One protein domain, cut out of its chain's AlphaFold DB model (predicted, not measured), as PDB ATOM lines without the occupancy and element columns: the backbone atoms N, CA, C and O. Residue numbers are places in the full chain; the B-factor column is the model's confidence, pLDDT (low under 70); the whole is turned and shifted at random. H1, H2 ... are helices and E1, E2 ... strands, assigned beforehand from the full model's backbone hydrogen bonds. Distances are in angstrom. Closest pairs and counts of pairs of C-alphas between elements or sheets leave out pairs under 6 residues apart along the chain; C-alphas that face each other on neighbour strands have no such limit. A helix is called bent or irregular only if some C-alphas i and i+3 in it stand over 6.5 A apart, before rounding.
ATOM      1  N   VAL A  48      26.516   4.793  21.255       96.75
ATOM      2  CA  VAL A  48      27.386   4.395  22.371       96.75
ATOM      3  C   VAL A  48      28.462   5.449  22.625       96.75
ATOM      4  O   VAL A  48      28.887   6.124  21.684       96.75
ATOM      5  N   PRO A  49      28.964   5.593  23.863       97.12
ATOM      6  CA  PRO A  49      30.157   6.388  24.115       97.12
ATOM      7  C   PRO A  49      31.340   5.843  23.310       97.12
ATOM      8  O   PRO A  49      31.589   4.634  23.285       97.12
ATOM      9  N   CYS A  50      32.083   6.737  22.672       97.50
ATOM     10  CA  CYS A  50      33.327   6.399  22.006       97.50
ATOM     11  C   CYS A  50      34.318   7.546  22.158       97.50
ATOM     12  O   CYS A  50      33.930   8.690  22.383       97.50
ATOM     13  N   GLN A  51      35.604   7.226  22.073       95.31
ATOM     14  CA  GLN A  51      36.670   8.206  22.232       95.31
ATOM     15  C   GLN A  51      37.875   7.818  21.394       95.31
ATOM     16  O   GLN A  51      38.144   6.633  21.187       95.31
ATOM     17  N   VAL A  52      38.633   8.819  20.968       96.31
ATOM     18  CA  VAL A  52      39.931   8.623  20.330       96.31
ATOM     19  C   VAL A  52      41.020   8.870  21.359       96.31
ATOM     20  O   VAL A  52      41.002   9.872  22.068       96.31
ATOM     21  N   ARG A  53      41.977   7.949  21.446       93.94
ATOM     22  CA  ARG A  53      43.164   8.092  22.290       93.94
ATOM     23  C   ARG A  53      44.415   8.120  21.435       93.94
ATOM     24  O   ARG A  53      44.462   7.527  20.357       93.94
ATOM     25  N   LEU A  54      45.421   8.804  21.958       92.69
ATOM     26  CA  LEU A  54      46.747   8.856  21.377       92.69
ATOM     27  C   LEU A  54      47.574   7.660  21.865       92.69
ATOM     28  O   LEU A  54      47.720   7.459  23.068       92.69
ATOM     29  N   GLU A  55      48.126   6.882  20.941       93.00
ATOM     30  CA  GLU A  55      49.008   5.753  21.230       93.00
ATOM     31  C   GLU A  55      50.379   5.987  20.605       93.00
ATOM     32  O   GLU A  55      50.497   6.242  19.405       93.00
ATOM     33  N   PHE A  56      51.428   5.861  21.413       89.88
ATOM     34  CA  PHE A  56      52.806   5.919  20.940       89.88
ATOM     35  C   PHE A  56      53.316   4.509  20.661       89.88
ATOM     36  O   PHE A  56      53.230   3.622  21.509       89.88
ATOM     37  N   SER A  57      53.895   4.304  19.485       88.19
ATOM     38  CA  SER A  57      54.600   3.075  19.140       88.19
ATOM     39  C   SER A  57      55.894   3.386  18.400       88.19
ATOM     40  O   SER A  57      56.269   4.543  18.203       88.19
ATOM     41  N   ARG A  58      56.570   2.328  17.950       85.50
ATOM     42  CA  ARG A  58      57.627   2.427  16.947       85.50
ATOM     43  C   ARG A  58      57.160   1.856  15.610       85.50
ATOM     44  O   ARG A  58      56.217   1.062  15.593       85.50
ATOM     45  N   ASP A  59      57.748   2.320  14.517       82.31
ATOM     46  CA  ASP A  59      57.646   1.676  13.208       82.31
ATOM     47  C   ASP A  59      58.673   0.532  13.077       82.31
ATOM     48  O   ASP A  59      59.469   0.289  13.988       82.31
ATOM     49  N   GLU A  60      58.650  -0.186  11.952       82.69
ATOM     50  CA  GLU A  60      59.569  -1.305  11.682       82.69
ATOM     51  C   GLU A  60      61.045  -0.873  11.632       82.69
ATOM     52  O   GLU A  60      61.935  -1.674  11.906       82.69
ATOM     53  N   ALA A  61      61.310   0.402  11.335       82.44
ATOM     54  CA  ALA A  61      62.648   0.987  11.315       82.44
ATOM     55  C   ALA A  61      63.082   1.537  12.691       82.44
ATOM     56  O   ALA A  61      64.162   2.114  12.817       82.44
ATOM     57  N   GLY A  62      62.255   1.378  13.732       78.31
ATOM     58  CA  GLY A  62      62.524   1.853  15.089       78.31
ATOM     59  C   GLY A  62      62.210   3.336  15.330       78.31
ATOM     60  O   GLY A  62      62.450   3.826  16.439       78.31
ATOM     61  N   GLY A  63      61.654   4.039  14.340       79.62
ATOM     62  CA  GLY A  63      61.201   5.425  14.436       79.62
ATOM     63  C   GLY A  63      59.935   5.564  15.282       79.62
ATOM     64  O   GLY A  63      59.102   4.665  15.312       79.62
ATOM     65  N   GLN A  64      59.775   6.683  15.994       81.75
ATOM     66  CA  GLN A  64      58.558   6.959  16.763       81.75
ATOM     67  C   GLN A  64      57.350   7.147  15.841       81.75
ATOM     68  O   GLN A  64      57.429   7.761  14.777       81.75
ATOM     69  N   LEU A  65      56.205   6.641  16.272       87.88
ATOM     70  CA  LEU A  65      54.965   6.722  15.526       87.88
ATOM     71  C   LEU A  65      53.817   6.976  16.493       87.88
ATOM     72  O   LEU A  65      53.745   6.381  17.567       87.88
ATOM     73  N   VAL A  66      52.922   7.873  16.101       91.19
ATOM     74  CA  VAL A  66      51.739   8.240  16.875       91.19
ATOM     75  C   VAL A  66      50.509   7.735  16.138       91.19
ATOM     76  O   VAL A  66      50.334   8.022  14.953       91.19
ATOM     77  N   ARG A  67      49.656   6.973  16.822       94.31
ATOM     78  CA  ARG A  67      48.368   6.510  16.299       94.31
ATOM     79  C   ARG A  67      47.232   7.149  17.071       94.31
ATOM     80  O   ARG A  67      47.229   7.151  18.295       94.31
ATOM     81  N   TYR A  68      46.240   7.622  16.337       95.38
ATOM     82  CA  TYR A  68      44.945   7.985  16.889       95.38
ATOM     83  C   TYR A  68      44.054   6.768  16.774       95.38
ATOM     84  O   TYR A  68      43.773   6.308  15.661       95.38
ATOM     85  N   ARG A  69      43.644   6.216  17.912       96.94
ATOM     86  CA  ARG A  69      42.836   5.002  17.955       96.94
ATOM     87  C   ARG A  69      41.484   5.287  18.590       96.94
ATOM     88  O   ARG A  69      41.409   5.696  19.744       96.94
ATOM     89  N   LEU A  70      40.428   5.085  17.809       97.94
ATOM     90  CA  LEU A  70      39.043   5.089  18.256       97.94
ATOM     91  C   LEU A  70      38.773   3.829  19.075       97.94
ATOM     92  O   LEU A  70      39.158   2.732  18.666       97.94
ATOM     93  N   PHE A  71      38.055   3.996  20.180       97.94
ATOM     94  CA  PHE A  71      37.567   2.932  21.043       97.94
ATOM     95  C   PHE A  71      36.091   3.133  21.349       97.94
ATOM     96  O   PHE A  71      35.666   4.241  21.680       97.94
ATOM     97  N   LEU A  72      35.332   2.046  21.298       97.88
ATOM     98  CA  LEU A  72      33.948   1.980  21.744       97.88
ATOM     99  C   LEU A  72      33.662   0.605  22.341       97.88
ATOM    100  O   LEU A  72      34.285  -0.384  21.959       97.88
ATOM    101  N   GLN A  73      32.707   0.540  23.260       97.31
ATOM    102  CA  GLN A  73      32.245  -0.718  23.837       97.31
ATOM    103  C   GLN A  73      30.837  -1.016  23.338       97.31
ATOM    104  O   GLN A  73      29.959  -0.153  23.391       97.31
ATOM    105  N   ILE A  74      30.617  -2.244  22.877       96.62
ATOM    106  CA  ILE A  74      29.308  -2.701  22.417       96.62
ATOM    107  C   ILE A  74      28.944  -4.013  23.104       96.62
ATOM    108  O   ILE A  74      29.812  -4.825  23.419       96.62
ATOM    109  N   LYS A  75      27.643  -4.240  23.289       96.38
ATOM    110  CA  LYS A  75      27.091  -5.565  23.571       96.38
ATOM    111  C   LYS A  75      26.544  -6.135  22.269       96.38
ATOM    112  O   LYS A  75      25.718  -5.487  21.628       96.38
ATOM    113  N   ASN A  76      26.976  -7.330  21.885       95.81
ATOM    114  CA  ASN A  76      26.433  -8.001  20.717       95.81
ATOM    115  C   ASN A  76      25.037  -8.556  21.034       95.81
ATOM    116  O   ASN A  76      24.880  -9.615  21.632       95.81
ATOM    117  N   THR A  77      24.007  -7.820  20.630       94.56
ATOM    118  CA  THR A  77      22.602  -8.252  20.692       94.56
ATOM    119  C   THR A  77      22.132  -8.890  19.383       94.56
ATOM    120  O   THR A  77      20.948  -9.185  19.228       94.56
ATOM    121  N   ARG A  78      23.038  -9.077  18.415       93.94
ATOM    122  CA  ARG A  78      22.740  -9.684  17.116       93.94
ATOM    123  C   ARG A  78      22.772 -11.209  17.236       93.94
ATOM    124  O   ARG A  78      23.521 -11.737  18.052       93.94
ATOM    125  N   PRO A  79      22.008 -11.932  16.400       94.44
ATOM    126  CA  PRO A  79      21.951 -13.396  16.439       94.44
ATOM    127  C   PRO A  79      23.208 -14.079  15.871       94.44
ATOM    128  O   PRO A  79      23.215 -15.293  15.709       94.44
ATOM    129  N   GLN A  80      24.246 -13.317  15.513       95.00
ATOM    130  CA  GLN A  80      25.484 -13.817  14.918       95.00
ATOM    131  C   GLN A  80      26.701 -13.121  15.546       95.00
ATOM    132  O   GLN A  80      26.588 -11.950  15.935       95.00
ATOM    133  N   PRO A  81      27.868 -13.790  15.603       97.31
ATOM    134  CA  PRO A  81      29.113 -13.172  16.045       97.31
ATOM    135  C   PRO A  81      29.488 -11.952  15.195       97.31
ATOM    136  O   PRO A  81      29.488 -12.006  13.964       97.31
ATOM    137  N   VAL A  82      29.835 -10.843  15.844       97.50
ATOM    138  CA  VAL A  82      30.167  -9.568  15.191       97.50
ATOM    139  C   VAL A  82      31.681  -9.402  15.116       97.50
ATOM    140  O   VAL A  82      32.368  -9.396  16.131       97.50
ATOM    141  N   SER A  83      32.211  -9.220  13.910       97.81
ATOM    142  CA  SER A  83      33.635  -8.943  13.685       97.81
ATOM    143  C   SER A  83      33.930  -7.451  13.561       97.81
ATOM    144  O   SER A  83      35.012  -7.001  13.920       97.81
ATOM    145  N   THR A  84      32.991  -6.655  13.055       97.81
ATOM    146  CA  THR A  84      33.207  -5.221  12.818       97.81
ATOM    147  C   THR A  84      31.892  -4.468  12.941       97.81
ATOM    148  O   THR A  84      30.837  -4.995  12.586       97.81
ATOM    149  N   VAL A  85      31.947  -3.215  13.378       97.81
ATOM    150  CA  VAL A  85      30.816  -2.280  13.318       97.81
ATOM    151  C   VAL A  85      31.137  -1.095  12.419       97.81
ATOM    152  O   VAL A  85      32.282  -0.661  12.355       97.81
ATOM    153  N   SER A  86      30.131  -0.574  11.722       97.56
ATOM    154  CA  SER A  86      30.202   0.723  11.044       97.56
ATOM    155  C   SER A  86      29.598   1.784  11.952       97.56
ATOM    156  O   SER A  86      28.518   1.572  12.508       97.56
ATOM    157  N   VAL A  87      30.306   2.898  12.126       97.94
ATOM    158  CA  VAL A  87      29.946   3.953  13.069       97.94
ATOM    159  C   VAL A  87      30.011   5.337  12.436       97.94
ATOM    160  O   VAL A  87      30.931   5.642  11.677       97.94
ATOM    161  N   LEU A  88      29.059   6.191  12.798       97.94
ATOM    162  CA  LEU A  88      29.139   7.640  12.618       97.94
ATOM    163  C   LEU A  88      29.686   8.259  13.897       97.94
ATOM    164  O   LEU A  88      29.272   7.879  14.990       97.94
ATOM    165  N   TRP A  89      30.595   9.216  13.766       97.88
ATOM    166  CA  TRP A  89      31.153   9.958  14.888       97.88
ATOM    167  C   TRP A  89      30.300  11.185  15.161       97.88
ATOM    168  O   TRP A  89      30.035  11.973  14.249       97.88
ATOM    169  N   LEU A  90      29.900  11.352  16.413       97.94
ATOM    170  CA  LEU A  90      29.048  12.438  16.857       97.94
ATOM    171  C   LEU A  90      29.798  13.341  17.834       97.94
ATOM    172  O   LEU A  90      30.508  12.857  18.726       97.94
ATOM    173  N   ASP A  91      29.608  14.648  17.684       97.19
ATOM    174  CA  ASP A  91      30.049  15.622  18.681       97.19
ATOM    175  C   ASP A  91      29.087  15.732  19.876       97.19
ATOM    176  O   ASP A  91      28.114  14.984  19.999       97.19
ATOM    177  N   ALA A  92      29.370  16.658  20.795       96.31
ATOM    178  CA  ALA A  92      28.550  16.887  21.987       96.31
ATOM    179  C   ALA A  92      27.117  17.369  21.671       96.31
ATOM    180  O   ALA A  92      26.255  17.318  22.544       96.31
ATOM    181  N   GLN A  93      26.863  17.840  20.447       97.06
ATOM    182  CA  GLN A  93      25.561  18.299  19.964       97.06
ATOM    183  C   GLN A  93      24.852  17.234  19.110       97.06
ATOM    184  O   GLN A  93      23.808  17.517  18.529       97.06
ATOM    185  N   ASN A  94      25.389  16.008  19.051       95.50
ATOM    186  CA  ASN A  94      24.944  14.923  18.171       95.50
ATOM    187  C   ASN A  94      25.080  15.240  16.672       95.50
ATOM    188  O   ASN A  94      24.408  14.628  15.840       95.50
ATOM    189  N   THR A  95      25.962  16.173  16.307       97.19
ATOM    190  CA  THR A  95      26.267  16.457  14.904       97.19
ATOM    191  C   THR A  95      27.219  15.396  14.376       97.19
ATOM    192  O   THR A  95      28.221  15.078  15.018       97.19
ATOM    193  N   ILE A  96      26.935  14.869  13.186       97.06
ATOM    194  CA  ILE A  96      27.842  13.948  12.501       97.06
ATOM    195  C   ILE A  96      29.080  14.725  12.049       97.06
ATOM    196  O   ILE A  96      28.982  15.647  11.241       97.06
ATOM    197  N   ILE A  97      30.247  14.329  12.552       96.38
ATOM    198  CA  ILE A  97      31.545  14.947  12.235       96.38
ATOM    199  C   ILE A  97      32.499  13.997  11.499       96.38
ATOM    200  O   ILE A  97      33.614  14.383  11.159       96.38
ATOM    201  N   GLY A  98      32.069  12.760  11.243       96.31
ATOM    202  CA  GLY A  98      32.818  11.770  10.477       96.31
ATOM    203  C   GLY A  98      32.237  10.367  10.619       96.31
ATOM    204  O   GLY A  98      31.144  10.183  11.159       96.31
ATOM    205  N   ASN A  99      32.965   9.373  10.122       96.94
ATOM    206  CA  ASN A  99      32.573   7.972  10.172       96.94
ATOM    207  C   ASN A  99      33.784   7.041  10.061       96.94
ATOM    208  O   ASN A  99      34.833   7.405   9.533       96.94
ATOM    209  N   SER A 100      33.618   5.805  10.518       97.62
ATOM    210  CA  SER A 100      34.582   4.734  10.279       97.62
ATOM    211  C   SER A 100      33.947   3.362  10.445       97.62
ATOM    212  O   SER A 100      32.786   3.217  10.823       97.62
ATOM    213  N   ASP A 101      34.730   2.328  10.186       97.56
ATOM    214  CA  ASP A 101      34.529   1.019  10.779       97.56
ATOM    215  C   ASP A 101      35.303   0.895  12.105       97.56
ATOM    216  O   ASP A 101      36.164   1.723  12.413       97.56
ATOM    217  N   ALA A 102      34.989  -0.116  12.912       98.19
ATOM    218  CA  ALA A 102      35.766  -0.507  14.083       98.19
ATOM    219  C   ALA A 102      35.763  -2.027  14.252       98.19
ATOM    220  O   ALA A 102      34.700  -2.652  14.268       98.19
ATOM    221  N   ASP A 103      36.955  -2.608  14.376       98.12
ATOM    222  CA  ASP A 103      37.160  -4.046  14.548       98.12
ATOM    223  C   ASP A 103      36.825  -4.435  15.985       98.12
ATOM    224  O   ASP A 103      37.363  -3.844  16.922       98.12
ATOM    225  N   CYS A 104      35.923  -5.398  16.141       97.75
ATOM    226  CA  CYS A 104      35.430  -5.893  17.423       97.75
ATOM    227  C   CYS A 104      36.080  -7.217  17.832       97.75
ATOM    228  O   CYS A 104      35.684  -7.798  18.843       97.75
ATOM    229  N   ARG A 105      37.028  -7.726  17.038       96.88
ATOM    230  CA  ARG A 105      37.682  -8.996  17.328       96.88
ATOM    231  C   ARG A 105      38.674  -8.864  18.475       96.88
ATOM    232  O   ARG A 105      39.468  -7.925  18.525       96.88
ATOM    233  N   ALA A 106      38.671  -9.859  19.355       94.19
ATOM    234  CA  ALA A 106      39.675 -10.040  20.394       94.19
ATOM    235  C   ALA A 106      40.448 -11.328  20.098       94.19
ATOM    236  O   ALA A 106      39.848 -12.394  20.013       94.19
ATOM    237  N   ASN A 107      41.772 -11.234  19.924       92.75
ATOM    238  CA  ASN A 107      42.617 -12.364  19.503       92.75
ATOM    239  C   ASN A 107      42.073 -13.057  18.237       92.75
ATOM    240  O   ASN A 107      41.906 -14.272  18.210       92.75
ATOM    241  N   ASP A 108      41.721 -12.255  17.225       93.12
ATOM    242  CA  ASP A 108      41.111 -12.674  15.952       93.12
ATOM    243  C   ASP A 108      39.723 -13.336  16.034       93.12
ATOM    244  O   ASP A 108      39.117 -13.610  14.995       93.12
ATOM    245  N   LEU A 109      39.160 -13.503  17.233       95.62
ATOM    246  CA  LEU A 109      37.822 -14.056  17.434       95.62
ATOM    247  C   LEU A 109      36.756 -12.954  17.395       95.62
ATOM    248  O   LEU A 109      36.944 -11.915  18.033       95.62
ATOM    249  N   PRO A 110      35.637 -13.145  16.669       97.00
ATOM    250  CA  PRO A 110      34.527 -12.197  16.673       97.00
ATOM    251  C   PRO A 110      33.863 -12.108  18.052       97.00
ATOM    252  O   PRO A 110      33.914 -13.040  18.849       97.00
ATOM    253  N   LEU A 111      33.194 -10.986  18.309       96.62
ATOM    254  CA  LEU A 111      32.402 -10.787  19.514       96.62
ATOM    255  C   LEU A 111      31.144 -11.662  19.455       96.62
ATOM    256  O   LEU A 111      30.257 -11.408  18.635       96.62
ATOM    257  N   ASP A 112      31.058 -12.674  20.313       96.56
ATOM    258  CA  ASP A 112      29.980 -13.665  20.269       96.56
ATOM    259  C   ASP A 112      28.633 -13.097  20.752       96.56
ATOM    260  O   ASP A 112      28.548 -12.008  21.329       96.56
ATOM    261  N   VAL A 113      27.549 -13.823  20.490       95.44
ATOM    262  CA  VAL A 113      26.184 -13.447  20.858       95.44
ATOM    263  C   VAL A 113      26.088 -13.217  22.367       95.44
ATOM    264  O   VAL A 113      26.585 -13.990  23.182       95.44
ATOM    265  N   SER A 114      25.416 -12.136  22.757       94.75
ATOM    266  CA  SER A 114      25.246 -11.682  24.144       94.75
ATOM    267  C   SER A 114      26.519 -11.227  24.866       94.75
ATOM    268  O   SER A 114      26.410 -10.729  25.992       94.75
ATOM    269  N   GLN A 115      27.698 -11.309  24.243       96.12
ATOM    270  CA  GLN A 115      28.939 -10.815  24.834       96.12
ATOM    271  C   GLN A 115      29.065  -9.295  24.717       96.12
ATOM    272  O   GLN A 115      28.498  -8.654  23.831       96.12
ATOM    273  N   THR A 116      29.830  -8.709  25.635       96.81
ATOM    274  CA  THR A 116      30.251  -7.306  25.576       96.81
ATOM    275  C   THR A 116      31.731  -7.254  25.246       96.81
ATOM    276  O   THR A 116      32.511  -7.999  25.831       96.81
ATOM    277  N   GLY A 117      32.114  -6.383  24.319       96.56
ATOM    278  CA  GLY A 117      33.490  -6.273  23.857       96.56
ATOM    279  C   GLY A 117      33.844  -4.868  23.408       96.56
ATOM    280  O   GLY A 117      32.976  -4.022  23.170       96.56
ATOM    281  N   GLN A 118      35.146  -4.628  23.312       97.56
ATOM    282  CA  GLN A 118      35.694  -3.389  22.789       97.56
ATOM    283  C   GLN A 118      35.884  -3.519  21.280       97.56
ATOM    284  O   GLN A 118      36.567  -4.431  20.821       97.56
ATOM    285  N   CYS A 119      35.354  -2.561  20.530       98.06
ATOM    286  CA  CYS A 119      35.726  -2.359  19.140       98.06
ATOM    287  C   CYS A 119      36.716  -1.199  19.035       98.06
ATOM    288  O   CYS A 119      36.661  -0.244  19.818       98.06
ATOM    289  N   SER A 120      37.635  -1.267  18.075       97.88
ATOM    290  CA  SER A 120      38.621  -0.206  17.885       97.88
ATOM    291  C   SER A 120      39.061  -0.017  16.438       97.88
ATOM    292  O   SER A 120      38.980  -0.928  15.617       97.88
ATOM    293  N   ARG A 121      39.546   1.187  16.124       97.38
ATOM    294  CA  ARG A 121      40.065   1.542  14.798       97.38
ATOM    295  C   ARG A 121      41.177   2.565  14.911       97.38
ATOM    296  O   ARG A 121      40.989   3.604  15.532       97.38
ATOM    297  N   THR A 122      42.306   2.326  14.255       96.62
ATOM    298  CA  THR A 122      43.266   3.404  13.983       96.62
ATOM    299  C   THR A 122      42.663   4.338  12.938       96.62
ATOM    300  O   THR A 122      42.504   3.927  11.790       96.62
ATOM    301  N   VAL A 123      42.318   5.562  13.337       95.62
ATOM    302  CA  VAL A 123      41.702   6.571  12.457       95.62
ATOM    303  C   VAL A 123      42.748   7.411  11.729       95.62
ATOM    304  O   VAL A 123      42.525   7.820  10.597       95.62
ATOM    305  N   GLN A 124      43.920   7.608  12.339       93.56
ATOM    306  CA  GLN A 124      45.046   8.299  11.713       93.56
ATOM    307  C   GLN A 124      46.373   7.826  12.313       93.56
ATOM    308  O   GLN A 124      46.440   7.318  13.434       93.56
ATOM    309  N   THR A 125      47.449   7.975  11.547       91.88
ATOM    310  CA  THR A 125      48.817   7.681  11.973       91.88
ATOM    311  C   THR A 125      49.743   8.806  11.530       91.88
ATOM    312  O   THR A 125      49.723   9.195  10.367       91.88
ATOM    313  N   ILE A 126      50.571   9.302  12.449       88.00
ATOM    314  CA  ILE A 126      51.588  10.324  12.199       88.00
ATOM    315  C   ILE A 126      52.962   9.697  12.451       88.00
ATOM    316  O   ILE A 126      53.274   9.268  13.563       88.00
ATOM    317  N   SER A 127      53.789   9.635  11.408       83.56
ATOM    318  CA  SER A 127      55.167   9.138  11.493       83.56
ATOM    319  C   SER A 127      56.126  10.235  11.962       83.56
ATOM    320  O   SER A 127      55.964  11.407  11.614       83.56
ATOM    321  N   ASN A 128      57.178   9.858  12.690       76.44
ATOM    322  CA  ASN A 128      58.291  10.752  13.002       76.44
ATOM    323  C   ASN A 128      59.162  11.124  11.791       76.44
ATOM    324  O   ASN A 128      60.014  11.995  11.933       76.44
ATOM    325  N   ARG A 129      58.973  10.531  10.602       76.12
ATOM    326  CA  ARG A 129      59.668  10.984   9.380       76.12
ATOM    327  C   ARG A 129      59.381  12.459   9.085       76.12
ATOM    328  O   ARG A 129      60.245  13.165   8.585       76.12
ATOM    329  N   LEU A 130      58.213  12.946   9.506       70.56
ATOM    330  CA  LEU A 130      57.850  14.361   9.446       70.56
ATOM    331  C   LEU A 130      58.755  15.248  10.321       70.56
ATOM    332  O   LEU A 130      58.957  16.408   9.980       70.56
ATOM    333  N   ILE A 131      59.356  14.721  11.396       70.31
ATOM    334  CA  ILE A 131      60.327  15.465  12.223       70.31
ATOM    335  C   ILE A 131      61.570  15.811  11.402       70.31
ATOM    336  O   ILE A 131      62.090  16.915  11.529       70.31
ATOM    337  N   GLN A 132      62.035  14.895  10.545       69.38
ATOM    338  CA  GLN A 132      63.218  15.129   9.709       69.38
ATOM    339  C   GLN A 132      62.983  16.243   8.681       69.38
ATOM    340  O   GLN A 132      63.929  16.922   8.298       69.38
ATOM    341  N   SER A 133      61.733  16.450   8.255       74.81
ATOM    342  CA  SER A 133      61.365  17.473   7.269       74.81
ATOM    343  C   SER A 133      60.946  18.808   7.891       74.81
ATOM    344  O   SER A 133      61.258  19.854   7.332       74.81
ATOM    345  N   PHE A 134      60.240  18.789   9.027       76.44
ATOM    346  CA  PHE A 134      59.587  19.976   9.599       76.44
ATOM    347  C   PHE A 134      60.115  20.386  10.983       76.44
ATOM    348  O   PHE A 134      59.737  21.434  11.502       76.44
ATOM    349  N   GLY A 135      60.990  19.583  11.592       81.81
ATOM    350  CA  GLY A 135      61.458  19.790  12.958       81.81
ATOM    351  C   GLY A 135      60.448  19.339  14.022       81.81
ATOM    352  O   GLY A 135      59.278  19.055  13.759       81.81
ATOM    353  N   GLN A 136      60.922  19.243  15.266       83.31
ATOM    354  CA  GLN A 136      60.154  18.672  16.378       83.31
ATOM    355  C   GLN A 136      58.964  19.545  16.820       83.31
ATOM    356  O   GLN A 136      57.926  19.008  17.214       83.31
ATOM    357  N   SER A 137      59.093  20.873  16.760       85.56
ATOM    358  CA  SER A 137      58.030  21.806  17.161       85.56
ATOM    359  C   SER A 137      56.802  21.683  16.259       85.56
ATOM    360  O   SER A 137      55.703  21.463  16.762       85.56
ATOM    361  N   ILE A 138      57.003  21.721  14.939       86.06
ATOM    362  CA  ILE A 138      55.928  21.586  13.948       86.06
ATOM    363  C   ILE A 138      55.282  20.206  14.037       86.06
ATOM    364  O   ILE A 138      54.062  20.088  14.020       86.06
ATOM    365  N   TRP A 139      56.076  19.148  14.208       85.12
ATOM    366  CA  TRP A 139      55.526  17.808  14.419       85.12
ATOM    367  C   TRP A 139      54.602  17.742  15.643       85.12
ATOM    368  O   TRP A 139      53.510  17.179  15.571       85.12
ATOM    369  N   THR A 140      55.011  18.360  16.752       86.00
ATOM    370  CA  THR A 140      54.208  18.418  17.983       86.00
ATOM    371  C   THR A 140      52.928  19.227  17.773       86.00
ATOM    372  O   THR A 140      51.870  18.855  18.278       86.00
ATOM    373  N   GLU A 141      52.997  20.314  17.005       88.50
ATOM    374  CA  GLU A 141      51.832  21.118  16.635       88.50
ATOM    375  C   GLU A 141      50.827  20.317  15.799       88.50
ATOM    376  O   GLU A 141      49.640  20.324  16.121       88.50
ATOM    377  N   ILE A 142      51.294  19.552  14.804       86.88
ATOM    378  CA  ILE A 142      50.441  18.667  13.992       86.88
ATOM    379  C   ILE A 142      49.751  17.633  14.889       86.88
ATOM    380  O   ILE A 142      48.536  17.455  14.807       86.88
ATOM    381  N   VAL A 143      50.501  16.982  15.785       87.88
ATOM    382  CA  VAL A 143      49.939  16.011  16.736       87.88
ATOM    383  C   VAL A 143      48.863  16.665  17.617       87.88
ATOM    384  O   VAL A 143      47.745  16.173  17.730       87.88
ATOM    385  N   ASN A 144      49.148  17.824  18.202       88.56
ATOM    386  CA  ASN A 144      48.183  18.500  19.069       88.56
ATOM    387  C   ASN A 144      46.954  19.021  18.309       88.56
ATOM    388  O   ASN A 144      45.855  19.044  18.867       88.56
ATOM    389  N   SER A 145      47.123  19.437  17.054       90.31
ATOM    390  CA  SER A 145      46.020  19.865  16.195       90.31
ATOM    391  C   SER A 145      45.066  18.707  15.911       90.31
ATOM    392  O   SER A 145      43.859  18.849  16.098       90.31
ATOM    393  N   GLU A 146      45.593  17.539  15.541       90.44
ATOM    394  CA  GLU A 146      44.768  16.354  15.285       90.44
ATOM    395  C   GLU A 146      44.088  15.840  16.557       90.44
ATOM    396  O   GLU A 146      42.908  15.487  16.540       90.44
ATOM    397  N   LEU A 147      44.780  15.887  17.700       89.38
ATOM    398  CA  LEU A 147      44.171  15.531  18.979       89.38
ATOM    399  C   LEU A 147      42.954  16.412  19.303       89.38
ATOM    400  O   LEU A 147      41.932  15.891  19.743       89.38
ATOM    401  N   LYS A 148      43.022  17.725  19.042       91.12
ATOM    402  CA  LYS A 148      41.874  18.634  19.213       91.12
ATOM    403  C   LYS A 148      40.724  18.301  18.266       91.12
ATOM    404  O   LYS A 148      39.568  18.391  18.673       91.12
ATOM    405  N   THR A 149      41.022  17.912  17.025       91.19
ATOM    406  CA  THR A 149      40.001  17.473  16.064       91.19
ATOM    407  C   THR A 149      39.258  16.251  16.591       91.19
ATOM    408  O   THR A 149      38.027  16.253  16.629       91.19
ATOM    409  N   PHE A 150      39.987  15.232  17.048       94.69
ATOM    410  CA  PHE A 150      39.378  13.987  17.508       94.69
ATOM    411  C   PHE A 150      38.750  14.068  18.901       94.69
ATOM    412  O   PHE A 150      37.801  13.330  19.158       94.69
ATOM    413  N   ASP A 151      39.190  14.980  19.776       93.88
ATOM    414  CA  ASP A 151      38.532  15.199  21.074       93.88
ATOM    415  C   ASP A 151      37.079  15.671  20.910       93.88
ATOM    416  O   ASP A 151      36.249  15.473  21.796       93.88
ATOM    417  N   ARG A 152      36.712  16.227  19.749       95.44
ATOM    418  CA  ARG A 152      35.315  16.568  19.449       95.44
ATOM    419  C   ARG A 152      34.396  15.347  19.415       95.44
ATOM    420  O   ARG A 152      33.203  15.522  19.622       95.44
ATOM    421  N   ILE A 153      34.919  14.142  19.177       97.19
ATOM    422  CA  ILE A 153      34.134  12.904  19.139       97.19
ATOM    423  C   ILE A 153      33.731  12.527  20.567       97.19
ATOM    424  O   ILE A 153      34.587  12.212  21.393       97.19
ATOM    425  N   LYS A 154      32.425  12.548  20.860       96.94
ATOM    426  CA  LYS A 154      31.878  12.217  22.191       96.94
ATOM    427  C   LYS A 154      31.055  10.932  22.200       96.94
ATOM    428  O   LYS A 154      30.955  10.266  23.231       96.94
ATOM    429  N   SER A 155      30.463  10.569  21.066       98.00
ATOM    430  CA  SER A 155      29.717   9.322  20.926       98.00
ATOM    431  C   SER A 155      29.758   8.814  19.491       98.00
ATOM    432  O   SER A 155      30.153   9.527  18.568       98.00
ATOM    433  N   CYS A 156      29.393   7.550  19.315       98.12
ATOM    434  CA  CYS A 156      29.362   6.883  18.030       98.12
ATOM    435  C   CYS A 156      27.994   6.241  17.829       98.12
ATOM    436  O   CYS A 156      27.555   5.448  18.666       98.12
ATOM    437  N   LYS A 157      27.343   6.538  16.707       97.62
ATOM    438  CA  LYS A 157      26.114   5.861  16.290       97.62
ATOM    439  C   LYS A 157      26.463   4.666  15.418       97.62
ATOM    440  O   LYS A 157      27.145   4.824  14.412       97.62
ATOM    441  N   ILE A 158      26.018   3.476  15.806       96.88
ATOM    442  CA  ILE A 158      26.242   2.243  15.050       96.88
ATOM    443  C   ILE A 158      25.223   2.166  13.912       96.88
ATOM    444  O   ILE A 158      24.024   2.052  14.159       96.88
ATOM    445  N   GLU A 159      25.712   2.183  12.675       95.94
ATOM    446  CA  GLU A 159      24.893   2.105  11.456       95.94
ATOM    447  C   GLU A 159      24.838   0.688  10.872       95.94
ATOM    448  O   GLU A 159      23.910   0.343  10.146       95.94
ATOM    449  N   GLY A 160      25.814  -0.169  11.187       94.94
ATOM    450  CA  GLY A 160      25.869  -1.510  10.607       94.94
ATOM    451  C   GLY A 160      26.833  -2.460  11.301       94.94
ATOM    452  O   GLY A 160      27.694  -2.050  12.079       94.94
ATOM    453  N   TYR A 161      26.689  -3.749  10.986       96.12
ATOM    454  CA  TYR A 161      27.481  -4.843  11.546       96.12
ATOM    455  C   TYR A 161      28.038  -5.704  10.415       96.12
ATOM    456  O   TYR A 161      27.348  -5.992   9.439       96.12
ATOM    457  N   ARG A 162      29.280  -6.151  10.579       96.75
ATOM    458  CA  ARG A 162      29.882  -7.234   9.807       96.75
ATOM    459  C   ARG A 162      29.984  -8.450  10.710       96.75
ATOM    460  O   ARG A 162      30.443  -8.336  11.848       96.75
ATOM    461  N   TYR A 163      29.574  -9.600  10.196       96.12
ATOM    462  CA  TYR A 163      29.608 -10.848  10.944       96.12
ATOM    463  C   TYR A 163      30.928 -11.586  10.717       96.12
ATOM    464  O   TYR A 163      31.510 -11.537   9.630       96.12
ATOM    465  N   GLY A 164      31.441 -12.207  11.774       87.38
ATOM    466  CA  GLY A 164      32.556 -13.146  11.692       87.38
ATOM    467  C   GLY A 164      32.044 -14.568  11.472       87.38
ATOM    468  O   GLY A 164      30.873 -14.850  11.722       87.38
TER     469      GLY A 164
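This is residues 48 to 164 of the 166 residues of an uncharacterized protein of SAR116 cluster alpha proteobacterium HIMB100 (UniProt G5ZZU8). A single six-stranded sheet is curled like part of a barrel and folded back on itself: the short leaf E4 E3 faces one part of the long leaf E1 E2 E5, with E6 as the hinge. The long leaf reaches well past the short one, and H1 packs over its E2 and E5, running back along the strands. The printed part has 117 residues, with six named strands and one named helix in the order E1 E2 E3 E4 E5 H1 E6; the sheet, E4 E3 E6 E1 E2 E5, is antiparallel throughout, and the class is mixed, helices and strands. The whole is flat, spanning 52 by 36 by 16 A, and only just compact, close to loose, with a radius of gyration of the C-alphas of 16.2 A.

E1, residues 48 to 58, begins at C-alpha 48 (27.386, 4.395, 22.371) and is 30.8 A long. E2, residues 64 to 75, measures 34.5 A, and E5, residues 116 to 127, 33.0 A. E3 is residues 82 to 90, 22.1 A, and E4 residues 96 to 103, 20.4 A. H1, residues 129 to 151, begins at C-alpha 129 (59.668, 10.984, 9.380) and measures 24.5 A. E6, residues 155 to 163, is 22.5 A long and ends at C-alpha 163 (29.608, -10.848, 10.944).

The sheet is strongly twisted, with edge strands E4 and E5. E1 and E2 form a hairpin, with N 53 and O 69 2.9 A apart, within hydrogen-bond range. E2 and E5 are antiparallel at 159 degrees, with N 70 and O 121 at 2.8 A. E5 bends by 51 degrees at residue 124. E1 pairs with E6 over residues 48 to 49, where N 156 and O 48 are 2.8 A apart, and with E2 over residues 50 to 58. E6 bends by 64 degrees at residue 159 and pairs with E3, N 157 and O 88 being 2.9 A apart. E3 and E4 form a hairpin, with N 87 and O 100 at 2.8 A. Across the fold, the closest C-alphas of E4 and E5, Ala 102 and Ser 120, are 4.8 A apart. E1 and E4 are apart. H1 is on the sheet at a height of 9.3 A, over E2 and E5, along the strands at 24 degrees to E5 on the local plane. Its closest C-alphas to E1 are those of Phe 150 and Val 52, 6.1 A. H1 is irregular, with C-alphas 133 and 136 9.3 A apart and a kink of 119 degrees near residue 136; 15 of its 19 O i to N i+4 pairs are within hydrogen-bond range.

The two C-alphas farthest apart, those of Pro 79 and Gly 135, are 51.7 A apart. The printed part has no cut. The link from E4 to E5, residues 104 to 115, is long. Mean pLDDT of the printed part is 92.5; residue 132 is under 70.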